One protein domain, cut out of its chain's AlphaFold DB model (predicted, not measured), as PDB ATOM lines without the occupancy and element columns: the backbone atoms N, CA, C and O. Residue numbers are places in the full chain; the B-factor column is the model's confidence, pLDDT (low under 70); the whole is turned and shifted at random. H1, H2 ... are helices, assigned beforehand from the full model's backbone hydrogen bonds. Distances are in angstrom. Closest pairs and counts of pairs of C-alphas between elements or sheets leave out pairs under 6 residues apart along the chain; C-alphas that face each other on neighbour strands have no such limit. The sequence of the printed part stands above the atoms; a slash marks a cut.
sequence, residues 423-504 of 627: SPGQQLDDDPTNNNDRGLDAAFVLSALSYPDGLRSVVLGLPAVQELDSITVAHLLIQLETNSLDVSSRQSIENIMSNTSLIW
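AT A GLANCE: This is residues 423 to 504 of the 627 residues of an uncharacterized protein of Zymoseptoria brevis (UniProt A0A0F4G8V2). Two helices, H1 and H3, lie side by side and run opposite ways, while H4 crosses over both of them on one side. Short H5 turns off the end of H4 toward H1; short H2 is at one end of the long axis, and part of the unnamed stretch 423 to 436 is at the other. The printed part has 82 residues with five named helices, H1 to H5 in chain order, and no named strand; the class is all helix. It is compact, with a radius of gyration of the C-alphas of 12.3 A, and elongated in outline, spanning 37 by 23 by 20 A.

IN THESE COORDINATES: Start at Ser 423 and pass residues 423 to 436, which hold no named element. Find C-alpha 437 at (51.842, -33.667, 94.406); from there H1 runs 19.6 A to residue 450. Next come H2, residues 455 to 459, 6.0 A, and H3, residues 470 to 481, 16.7 A. H4, residues 487 to 498, covers 16.3 A, and H5, residues 500 to 504, covers 6.4 A to C-alpha 504 at (37.939, -28.585, 101.588).

HOW THE PARTS SIT: Look first at the C-alphas of Leu 446 and Leu 477, 5.8 A apart, the closest where H1 and H3 touch at a shallow tilt of 29 degrees, opposite ways. H4 is close but not clearly touching H1, about perpendicular at 85 degrees, with C-alphas 442 and 493 closest at 6.9 A. H4 is likewise close but not clearly touching H3, at 75 degrees, about perpendicular, C-alphas 476 and 489 being closest at 6.4 A. H1, with residues 448 to 449 alone, only just touches H2, with 3 pairs of C-alphas within 8 A, only at the corner; Leu 449 and Arg 456 have the closest C-alphas, 6.5 A. H5 is close but not clearly touching H2, where C-alphas 459 and 502 are closest at 6.7 A. H3 and H5 are apart. In H1, H2, H3, H4 and H5 every O i to N i+4 pair is within hydrogen-bond range.

THE WHOLE: The C-alphas of Thr 433 and Gly 461 are the two farthest apart, 37.1 A. The printed part has no cut, and no link is long. Expect pLDDT under 70 at residues 432 to 434 and 452 to 468.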
ATOM      1  N   SER A 423      53.771 -39.531  85.149       70.88
ATOM      2  CA  SER A 423      52.680 -39.539  86.138       70.88
ATOM      3  C   SER A 423      51.536 -38.608  85.701       70.88
ATOM      4  O   SER A 423      51.804 -37.633  84.998       70.88
ATOM      5  N   PRO A 424      50.273 -38.833  86.109       73.00
ATOM      6  CA  PRO A 424      49.184 -37.907  85.800       73.00
ATOM      7  C   PRO A 424      49.488 -36.476  86.262       73.00
ATOM      8  O   PRO A 424      49.947 -36.250  87.385       73.00
ATOM      9  N   GLY A 425      49.235 -35.508  85.382       71.31
ATOM     10  CA  GLY A 425      49.417 -34.088  85.672       71.31
ATOM     11  C   GLY A 425      50.861 -33.610  85.797       71.31
ATOM     12  O   GLY A 425      51.078 -32.536  86.355       71.31
ATOM     13  N   GLN A 426      51.831 -34.345  85.243       78.69
ATOM     14  CA  GLN A 426      53.264 -34.022  85.289       78.69
ATOM     15  C   GLN A 426      53.597 -32.602  84.798       78.69
ATOM     16  O   GLN A 426      54.601 -32.015  85.185       78.69
ATOM     17  N   GLN A 427      52.743 -32.040  83.943       77.31
ATOM     18  CA  GLN A 427      52.873 -30.695  83.382       77.31
ATOM     19  C   GLN A 427      52.503 -29.561  84.355       77.31
ATOM     20  O   GLN A 427      52.693 -28.398  84.003       77.31
ATOM     21  N   LEU A 428      51.943 -29.858  85.537       78.38
ATOM     22  CA  LEU A 428      51.551 -28.850  86.530       78.38
ATOM     23  C   LEU A 428      52.663 -28.509  87.532       78.38
ATOM     24  O   LEU A 428      52.696 -27.373  88.009       78.38
ATOM     25  N   ASP A 429      53.549 -29.460  87.830       81.00
ATOM     26  CA  ASP A 429      54.656 -29.325  88.783       81.00
ATOM     27  C   ASP A 429      55.953 -28.833  88.109       81.00
ATOM     28  O   ASP A 429      56.214 -29.128  86.943       81.00
ATOM     29  N   ASP A 430      56.778 -28.089  88.855       74.88
ATOM     30  CA  ASP A 430      58.044 -27.520  88.354       74.88
ATOM     31  C   ASP A 430      59.247 -28.489  88.498       74.88
ATOM     32  O   ASP A 430      60.208 -28.399  87.736       74.88
ATOM     33  N   ASP A 431      59.182 -29.445  89.438       73.81
ATOM     34  CA  ASP A 431      60.085 -30.612  89.549       73.81
ATOM     35  C   ASP A 431      59.253 -31.896  89.763       73.81
ATOM     36  O   ASP A 431      59.222 -32.466  90.860       73.81
ATOM     37  N   PRO A 432      58.553 -32.374  88.718       69.50
ATOM     38  CA  PRO A 432      57.669 -33.533  88.823       69.50
ATOM     39  C   PRO A 432      58.410 -34.857  89.065       69.50
ATOM     40  O   PRO A 432      57.795 -35.859  89.428       69.50
ATOM     41  N   THR A 433      59.726 -34.894  88.844       68.62
ATOM     42  CA  THR A 433      60.573 -36.065  89.119       68.62
ATOM     43  C   THR A 433      60.818 -36.299  90.606       68.62
ATOM     44  O   THR A 433      61.136 -37.418  91.005       68.62
ATOM     45  N   ASN A 434      60.670 -35.252  91.413       66.69
ATOM     46  CA  ASN A 434      60.938 -35.237  92.847       66.69
ATOM     47  C   ASN A 434      59.640 -35.023  93.644       66.69
ATOM     48  O   ASN A 434      59.440 -35.641  94.687       66.69
ATOM     49  N   ASN A 435      58.728 -34.193  93.122       72.00
ATOM     50  CA  ASN A 435      57.406 -33.975  93.691       72.00
ATOM     51  C   ASN A 435      56.340 -33.724  92.604       72.00
ATOM     52  O   ASN A 435      56.319 -32.669  91.980       72.00
ATOM     53  N   ASN A 436      55.426 -34.683  92.427       79.31
ATOM     54  CA  ASN A 436      54.259 -34.594  91.533       79.31
ATOM     55  C   ASN A 436      52.948 -34.394  92.334       79.31
ATOM     56  O   ASN A 436      51.878 -34.853  91.922       79.31
ATOM     57  N   ASP A 437      53.017 -33.809  93.539       81.94
ATOM     58  CA  ASP A 437      51.842 -33.667  94.406       81.94
ATOM     59  C   ASP A 437      50.766 -32.775  93.766       81.94
ATOM     60  O   ASP A 437      49.594 -33.126  93.874       81.94
ATOM     61  N   ARG A 438      51.108 -31.705  93.026       83.94
ATOM     62  CA  ARG A 438      50.118 -30.814  92.379       83.94
ATOM     63  C   ARG A 438      49.402 -31.505  91.218       83.94
ATOM     64  O   ARG A 438      48.186 -31.360  91.083       83.94
ATOM     65  N   GLY A 439      50.126 -32.291  90.418       86.12
ATOM     66  CA  GLY A 439      49.556 -33.146  89.372       86.12
ATOM     67  C   GLY A 439      48.572 -34.179  89.930       86.12
ATOM     68  O   GLY A 439      47.455 -34.316  89.425       86.12
ATOM     69  N   LEU A 440      48.941 -34.846  91.030       86.25
ATOM     70  CA  LEU A 440      48.082 -35.819  91.720       86.25
ATOM     71  C   LEU A 440      46.893 -35.159  92.436       86.25
ATOM     72  O   LEU A 440      45.799 -35.723  92.463       86.25
ATOM     73  N   ASP A 441      47.076 -33.959  92.987       89.31
ATOM     74  CA  ASP A 441      46.004 -33.176  93.602       89.31
ATOM     75  C   ASP A 441      44.946 -32.767  92.572       89.31
ATOM     76  O   ASP A 441      43.752 -32.935  92.817       89.31
ATOM     77  N   ALA A 442      45.380 -32.274  91.407       88.81
ATOM     78  CA  ALA A 442      44.489 -31.949  90.298       88.81
ATOM     79  C   ALA A 442      43.745 -33.191  89.784       88.81
ATOM     80  O   ALA A 442      42.548 -33.108  89.510       88.81
ATOM     81  N   ALA A 443      44.415 -34.349  89.712       88.69
ATOM     82  CA  ALA A 443      43.793 -35.610  89.303       88.69
ATOM     83  C   ALA A 443      42.702 -36.039  90.287       88.69
ATOM     84  O   ALA A 443      41.580 -36.339  89.880       88.69
ATOM     85  N   PHE A 444      42.999 -35.998  91.588       88.50
ATOM     86  CA  PHE A 444      42.031 -36.307  92.636       88.50
ATOM     87  C   PHE A 444      40.837 -35.345  92.616       88.50
ATOM     88  O   PHE A 444      39.690 -35.786  92.664       88.50
ATOM     89  N   VAL A 445      41.086 -34.038  92.478       87.19
ATOM     90  CA  VAL A 445      40.030 -33.021  92.435       87.19
ATOM     91  C   VAL A 445      39.146 -33.160  91.195       87.19
ATOM     92  O   VAL A 445      37.923 -33.162  91.330       87.19
ATOM     93  N   LEU A 446      39.717 -33.328  90.000       87.19
ATOM     94  CA  LEU A 446      38.937 -33.529  88.774       87.19
ATOM     95  C   LEU A 446      38.183 -34.865  88.781       87.19
ATOM     96  O   LEU A 446      37.034 -34.907  88.346       87.19
ATOM     97  N   SER A 447      38.776 -35.929  89.333       86.69
ATOM     98  CA  SER A 447      38.109 -37.220  89.531       86.69
ATOM     99  C   SER A 447      36.914 -37.091  90.478       86.69
ATOM    100  O   SER A 447      35.795 -37.436  90.100       86.69
ATOM    101  N   ALA A 448      37.087 -36.478  91.653       82.69
ATOM    102  CA  ALA A 448      36.001 -36.217  92.599       82.69
ATOM    103  C   ALA A 448      34.894 -35.322  92.005       82.69
ATOM    104  O   ALA A 448      33.707 -35.571  92.219       82.69
ATOM    105  N   LEU A 449      35.269 -34.322  91.199       80.00
ATOM    106  CA  LEU A 449      34.337 -33.495  90.426       80.00
ATOM    107  C   LEU A 449      33.712 -34.227  89.228       80.00
ATOM    108  O   LEU A 449      32.768 -33.690  88.650       80.00
ATOM    109  N   SER A 450      34.197 -35.402  88.817       80.69
ATOM    110  CA  SER A 450      33.617 -36.180  87.712       80.69
ATOM    111  C   SER A 450      32.391 -36.998  88.141       80.69
ATOM    112  O   SER A 450      31.499 -37.223  87.320       80.69
ATOM    113  N   TYR A 451      32.302 -37.375  89.423       78.06
ATOM    114  CA  TYR A 451      31.189 -38.159  89.962       78.06
ATOM    115  C   TYR A 451      29.863 -37.365  89.956       78.06
ATOM    116  O   TYR A 451      29.835 -36.208  90.389       78.06
ATOM    117  N   PRO A 452      28.747 -37.965  89.491       56.75
ATOM    118  CA  PRO A 452      27.518 -37.220  89.202       56.75
ATOM    119  C   PRO A 452      26.695 -36.815  90.438       56.75
ATOM    120  O   PRO A 452      26.202 -35.689  90.493       56.75
ATOM    121  N   ASP A 453      26.545 -37.699  91.430       54.78
ATOM    122  CA  ASP A 453      25.345 -37.693  92.292       54.78
ATOM    123  C   ASP A 453      25.478 -36.980  93.652       54.78
ATOM    124  O   ASP A 453      24.517 -36.920  94.416       54.78
ATOM    125  N   GLY A 454      26.654 -36.434  93.985       53.41
ATOM    126  CA  GLY A 454      26.933 -35.895  95.324       53.41
ATOM    127  C   GLY A 454      27.649 -34.550  95.312       53.41
ATOM    128  O   GLY A 454      27.012 -33.496  95.387       53.41
ATOM    129  N   LEU A 455      28.984 -34.594  95.222       59.38
ATOM    130  CA  LEU A 455      29.872 -33.446  95.452       59.38
ATOM    131  C   LEU A 455      29.508 -32.211  94.624       59.38
ATOM    132  O   LEU A 455      29.514 -31.108  95.162       59.38
ATOM    133  N   ARG A 456      29.103 -32.373  93.357       59.19
ATOM    134  CA  ARG A 456      28.647 -31.237  92.544       59.19
ATOM    135  C   ARG A 456      27.457 -30.514  93.163       59.19
ATOM    136  O   ARG A 456      27.521 -29.301  93.287       59.19
ATOM    137  N   SER A 457      26.403 -31.205  93.598       55.97
ATOM    138  CA  SER A 457      25.210 -30.527  94.140       55.97
ATOM    139  C   SER A 457      25.502 -29.723  95.417       55.97
ATOM    140  O   SER A 457      24.897 -28.675  95.634       55.97
ATOM    141  N   VAL A 458      26.482 -30.167  96.212       55.56
ATOM    142  CA  VAL A 458      26.955 -29.482  97.426       55.56
ATOM    143  C   VAL A 458      27.892 -28.309  97.092       55.56
ATOM    144  O   VAL A 458      27.773 -27.235  97.679       55.56
ATOM    145  N   VAL A 459      28.803 -28.480  96.129       53.44
ATOM    146  CA  VAL A 459      29.819 -27.476  95.755       53.44
ATOM    147  C   VAL A 459      29.266 -26.398  94.801       53.44
ATOM    148  O   VAL A 459      29.717 -25.255  94.846       53.44
ATOM    149  N   LEU A 460      28.232 -26.698  94.004       50.31
ATOM    150  CA  LEU A 460      27.550 -25.762  93.087       50.31
ATOM    151  C   LEU A 460      26.774 -24.631  93.792       50.31
ATOM    152  O   LEU A 460      26.259 -23.732  93.127       50.31
ATOM    153  N   GLY A 461      26.735 -24.613  95.130       52.03
ATOM    154  CA  GLY A 461      26.377 -23.415  95.898       52.03
ATOM    155  C   GLY A 461      27.383 -22.260  95.742       52.03
ATOM    156  O   GLY A 461      27.076 -21.128  96.113       52.03
ATOM    157  N   LEU A 462      28.572 -22.522  95.183       54.81
ATOM    158  CA  LEU A 462      29.608 -21.532  94.892       54.81
ATOM    159  C   LEU A 462      29.502 -21.046  93.433       54.81
ATOM    160  O   LEU A 462      29.542 -21.873  92.517       54.81
ATOM    161  N   PRO A 463      29.461 -19.724  93.170       50.41
ATOM    162  CA  PRO A 463      29.272 -19.197  91.814       50.41
ATOM    163  C   PRO A 463      30.412 -19.573  90.855       50.41
ATOM    164  O   PRO A 463      30.168 -19.783  89.675       50.41
ATOM    165  N   ALA A 464      31.637 -19.744  91.364       50.06
ATOM    166  CA  ALA A 464      32.815 -20.116  90.572       50.06
ATOM    167  C   ALA A 464      32.804 -21.566  90.037       50.06
ATOM    168  O   ALA A 464      33.740 -21.958  89.347       50.06
ATOM    169  N   VAL A 465      31.796 -22.377  90.381       52.75
ATOM    170  CA  VAL A 465      31.693 -23.787  89.953       52.75
ATOM    171  C   VAL A 465      30.480 -24.022  89.044       52.75
ATOM    172  O   VAL A 465      30.431 -25.024  88.338       52.75
ATOM    173  N   GLN A 466      29.533 -23.079  88.983       53.84
ATOM    174  CA  GLN A 466      28.313 -23.195  88.168       53.84
ATOM    175  C   GLN A 466      28.565 -23.184  86.651       53.84
ATOM    176  O   GLN A 466      27.686 -23.582  85.891       53.84
ATOM    177  N   GLU A 467      29.758 -22.774  86.212       55.22
ATOM    178  CA  GLU A 467      30.160 -22.754  84.799       55.22
ATOM    179  C   GLU A 467      30.915 -24.026  84.352       55.22
ATOM    180  O   GLU A 467      31.118 -24.221  83.155       55.22
ATOM    181  N   LEU A 468      31.307 -24.919  85.275       66.44
ATOM    182  CA  LEU A 468      32.015 -26.158  84.933       66.44
ATOM    183  C   LEU A 468      31.040 -27.286  84.576       66.44
ATOM    184  O   LEU A 468      30.615 -28.073  85.424       66.44
ATOM    185  N   ASP A 469      30.723 -27.384  83.285       72.12
ATOM    186  CA  ASP A 469      29.956 -28.502  82.738       72.12
ATOM    187  C   ASP A 469      30.694 -29.848  82.888       72.12
ATOM    188  O   ASP A 469      31.926 -29.933  82.819       72.12
ATOM    189  N   SER A 470      29.920 -30.928  83.014       75.06
ATOM    190  CA  SER A 470      30.415 -32.295  83.179       75.06
ATOM    191  C   SER A 470      31.389 -32.725  82.088       75.06
ATOM    192  O   SER A 470      32.324 -33.477  82.367       75.06
ATOM    193  N   ILE A 471      31.163 -32.268  80.854       80.00
ATOM    194  CA  ILE A 471      31.992 -32.617  79.701       80.00
ATOM    195  C   ILE A 471      33.355 -31.921  79.816       80.00
ATOM    196  O   ILE A 471      34.374 -32.534  79.506       80.00
ATOM    197  N   THR A 472      33.404 -30.690  80.341       83.31
ATOM    198  CA  THR A 472      34.671 -29.969  80.553       83.31
ATOM    199  C   THR A 472      35.525 -30.610  81.644       83.31
ATOM    200  O   THR A 472      36.714 -30.820  81.425       83.31
ATOM    201  N   VAL A 473      34.933 -31.023  82.772       85.00
ATOM    202  CA  VAL A 473      35.665 -31.720  83.848       85.00
ATOM    203  C   VAL A 473      36.241 -33.050  83.353       85.00
ATOM    204  O   VAL A 473      37.409 -33.340  83.605       85.00
ATOM    205  N   ALA A 474      35.461 -33.831  82.596       84.62
ATOM    206  CA  ALA A 474      35.936 -35.083  82.005       84.62
ATOM    207  C   ALA A 474      37.050 -34.858  80.962       84.62
ATOM    208  O   ALA A 474      38.025 -35.605  80.937       84.62
ATOM    209  N   HIS A 475      36.947 -33.811  80.136       87.75
ATOM    210  CA  HIS A 475      37.982 -33.451  79.163       87.75
ATOM    211  C   HIS A 475      39.294 -33.035  79.846       87.75
ATOM    212  O   HIS A 475      40.358 -33.529  79.477       87.75
ATOM    213  N   LEU A 476      39.216 -32.192  80.884       88.00
ATOM    214  CA  LEU A 476      40.374 -31.782  81.684       88.00
ATOM    215  C   LEU A 476      41.046 -32.981  82.369       88.00
ATOM    216  O   LEU A 476      42.272 -33.055  82.373       88.00
ATOM    217  N   LEU A 477      40.268 -33.931  82.902       88.19
ATOM    218  CA  LEU A 477      40.805 -35.151  83.512       88.19
ATOM    219  C   LEU A 477      41.555 -36.011  82.481       88.19
ATOM    220  O   LEU A 477      42.695 -36.393  82.726       88.19
ATOM    221  N   ILE A 478      40.975 -36.232  81.298       87.44
ATOM    222  CA  ILE A 478      41.621 -36.992  80.213       87.44
ATOM    223  C   ILE A 478      42.908 -36.297  79.738       87.44
ATOM    224  O   ILE A 478      43.922 -36.965  79.527       87.44
ATOM    225  N   GLN A 479      42.918 -34.965  79.598       87.38
ATOM    226  CA  GLN A 479      44.137 -34.225  79.243       87.38
ATOM    227  C   GLN A 479      45.208 -34.290  80.341       87.38
ATOM    228  O   GLN A 479      46.395 -34.384  80.029       87.38
ATOM    229  N   LEU A 480      44.811 -34.273  81.615       88.62
ATOM    230  CA  LEU A 480      45.716 -34.404  82.757       88.62
ATOM    231  C   LEU A 480      46.346 -35.807  82.830       88.62
ATOM    232  O   LEU A 480      47.558 -35.929  82.996       88.62
ATOM    233  N   GLU A 481      45.541 -36.862  82.687       85.88
ATOM    234  CA  GLU A 481      45.993 -38.261  82.710       85.88
ATOM    235  C   GLU A 481      46.910 -38.598  81.528       85.88
ATOM    236  O   GLU A 481      47.885 -39.328  81.687       85.88
ATOM    237  N   THR A 482      46.636 -38.034  80.348       85.81
ATOM    238  CA  THR A 482      47.453 -38.240  79.138       85.81
ATOM    239  C   THR A 482      48.644 -37.283  79.016       85.81
ATOM    240  O   THR A 482      49.369 -37.360  78.024       85.81
ATOM    241  N   ASN A 483      48.856 -36.382  79.988       85.38
ATOM    242  CA  ASN A 483      49.848 -35.301  79.923       85.38
ATOM    243  C   ASN A 483      49.785 -34.524  78.588       85.38
ATOM    244  O   ASN A 483      50.785 -34.309  77.897       85.38
ATOM    245  N   SER A 484      48.573 -34.101  78.221       86.88
ATOM    246  CA  SER A 484      48.252 -33.321  77.018       86.88
ATOM    247  C   SER A 484      47.522 -32.007  77.345       86.88
ATOM    248  O   SER A 484      46.682 -31.525  76.576       86.88
ATOM    249  N   LEU A 485      47.838 -31.407  78.499       86.06
ATOM    250  CA  LEU A 485      47.270 -30.125  78.916       86.06
ATOM    251  C   LEU A 485      47.717 -28.989  77.990       86.06
ATOM    252  O   LEU A 485      48.894 -28.630  77.930       86.06
ATOM    253  N   ASP A 486      46.751 -28.354  77.333       88.81
ATOM    254  CA  ASP A 486      46.960 -27.048  76.718       88.81
ATOM    255  C   ASP A 486      47.003 -25.927  77.782       88.81
ATOM    256  O   ASP A 486      46.638 -26.112  78.947       88.81
ATOM    257  N   VAL A 487      47.445 -24.733  77.379       87.50
ATOM    258  CA  VAL A 487      47.634 -23.583  78.285       87.50
ATOM    259  C   VAL A 487      46.315 -23.115  78.926       87.50
ATOM    260  O   VAL A 487      46.313 -22.723  80.093       87.50
ATOM    261  N   SER A 488      45.191 -23.192  78.205       86.69
ATOM    262  CA  SER A 488      43.867 -22.810  78.717       86.69
ATOM    263  C   SER A 488      43.347 -23.836  79.723       86.69
ATOM    264  O   SER A 488      42.766 -23.473  80.748       86.69
ATOM    265  N   SER A 489      43.601 -25.118  79.469       87.00
ATOM    266  CA  SER A 489      43.267 -26.219  80.371       87.00
ATOM    267  C   SER A 489      44.116 -26.190  81.642       87.00
ATOM    268  O   SER A 489      43.563 -26.294  82.736       87.00
ATOM    269  N   ARG A 490      45.427 -25.909  81.544       86.94
ATOM    270  CA  ARG A 490      46.276 -25.642  82.722       86.94
ATOM    271  C   ARG A 490      45.737 -24.471  83.546       86.94
ATOM    272  O   ARG A 490      45.595 -24.606  84.756       86.94
ATOM    273  N   GLN A 491      45.385 -23.350  82.913       86.06
ATOM    274  CA  GLN A 491      44.841 -22.192  83.632       86.06
ATOM    275  C   GLN A 491      43.464 -22.477  84.257       86.06
ATOM    276  O   GLN A 491      43.195 -22.033  85.371       86.06
ATOM    277  N   SER A 492      42.613 -23.262  83.591       86.50
ATOM    278  CA  SER A 492      41.334 -23.727  84.149       86.50
ATOM    279  C   SER A 492      41.539 -24.585  85.397       86.50
ATOM    280  O   SER A 492      40.865 -24.369  86.401       86.50
ATOM    281  N   ILE A 493      42.506 -25.505  85.376       87.44
ATOM    282  CA  ILE A 493      42.837 -26.351  86.528       87.44
ATOM    283  C   ILE A 493      43.409 -25.519  87.678       87.44
ATOM    284  O   ILE A 493      42.956 -25.674  88.807       87.44
ATOM    285  N   GLU A 494      44.319 -24.579  87.416       86.88
ATOM    286  CA  GLU A 494      44.815 -23.657  88.448       86.88
ATOM    287  C   GLU A 494      43.687 -22.802  89.057       86.88
ATOM    288  O   GLU A 494      43.647 -22.605  90.271       86.88
ATOM    289  N   ASN A 495      42.702 -22.367  88.259       85.19
ATOM    290  CA  ASN A 495      41.519 -21.669  88.775       85.19
ATOM    291  C   ASN A 495      40.673 -22.576  89.695       85.19
ATOM    292  O   ASN A 495      40.285 -22.133  90.778       85.19
ATOM    293  N   ILE A 496      40.442 -23.847  89.329       84.88
ATOM    294  CA  ILE A 496      39.768 -24.844  90.191       84.88
ATOM    295  C   ILE A 496      40.557 -25.039  91.494       84.88
ATOM    296  O   ILE A 496      39.985 -24.961  92.581       84.88
ATOM    297  N   MET A 497      41.873 -25.236  91.393       85.25
ATOM    298  CA  MET A 497      42.769 -25.460  92.531       85.25
ATOM    299  C   MET A 497      42.955 -24.213  93.408       85.25
ATOM    300  O   MET A 497      43.297 -24.340  94.579       85.25
ATOM    301  N   SER A 498      42.671 -23.007  92.907       85.75
ATOM    302  CA  SER A 498      42.640 -21.797  93.740       85.75
ATOM    303  C   SER A 498      41.401 -21.716  94.650       85.75
ATOM    304  O   SER A 498      41.400 -20.974  95.636       85.75
ATOM    305  N   ASN A 499      40.339 -22.480  94.357       82.31
ATOM    306  CA  ASN A 499      39.094 -22.452  95.119       82.31
ATOM    307  C   ASN A 499      39.228 -23.247  96.429       82.31
ATOM    308  O   ASN A 499      38.976 -24.452  96.494       82.31
ATOM    309  N   THR A 500      39.570 -22.540  97.507       80.00
ATOM    310  CA  THR A 500      39.713 -23.103  98.857       80.00
ATOM    311  C   THR A 500      38.496 -23.936  99.275       80.00
ATOM    312  O   THR A 500      38.659 -25.068  99.719       80.00
ATOM    313  N   SER A 501      37.268 -23.442  99.095       76.00
ATOM    314  CA  SER A 501      36.055 -24.172  99.497       76.00
ATOM    315  C   SER A 501      35.879 -25.507  98.760       76.00
ATOM    316  O   SER A 501      35.336 -26.449  99.333       76.00
ATOM    317  N   LEU A 502      36.383 -25.610  97.527       78.94
ATOM    318  CA  LEU A 502      36.375 -26.839  96.736       78.94
ATOM    319  C   LEU A 502      37.431 -27.838  97.246       78.94
ATOM    320  O   LEU A 502      37.093 -28.997  97.470       78.94
ATOM    321  N   ILE A 503      38.656 -27.378  97.541       82.81
ATOM    322  CA  ILE A 503      39.713 -28.179  98.199       82.81
ATOM    323  C   ILE A 503      39.194 -28.845  99.484       82.81
ATOM    324  O   ILE A 503      39.413 -30.039  99.704       82.81
ATOM    325  N   TRP A 504      38.496 -28.079 100.331       79.88
ATOM    326  CA  TRP A 504      37.939 -28.585 101.588       79.88
ATOM    327  C   TRP A 504      36.756 -29.535 101.370       79.88
ATOM    328  O   TRP A 504      36.699 -30.570 102.031       79.88
TER     329      TRP A 504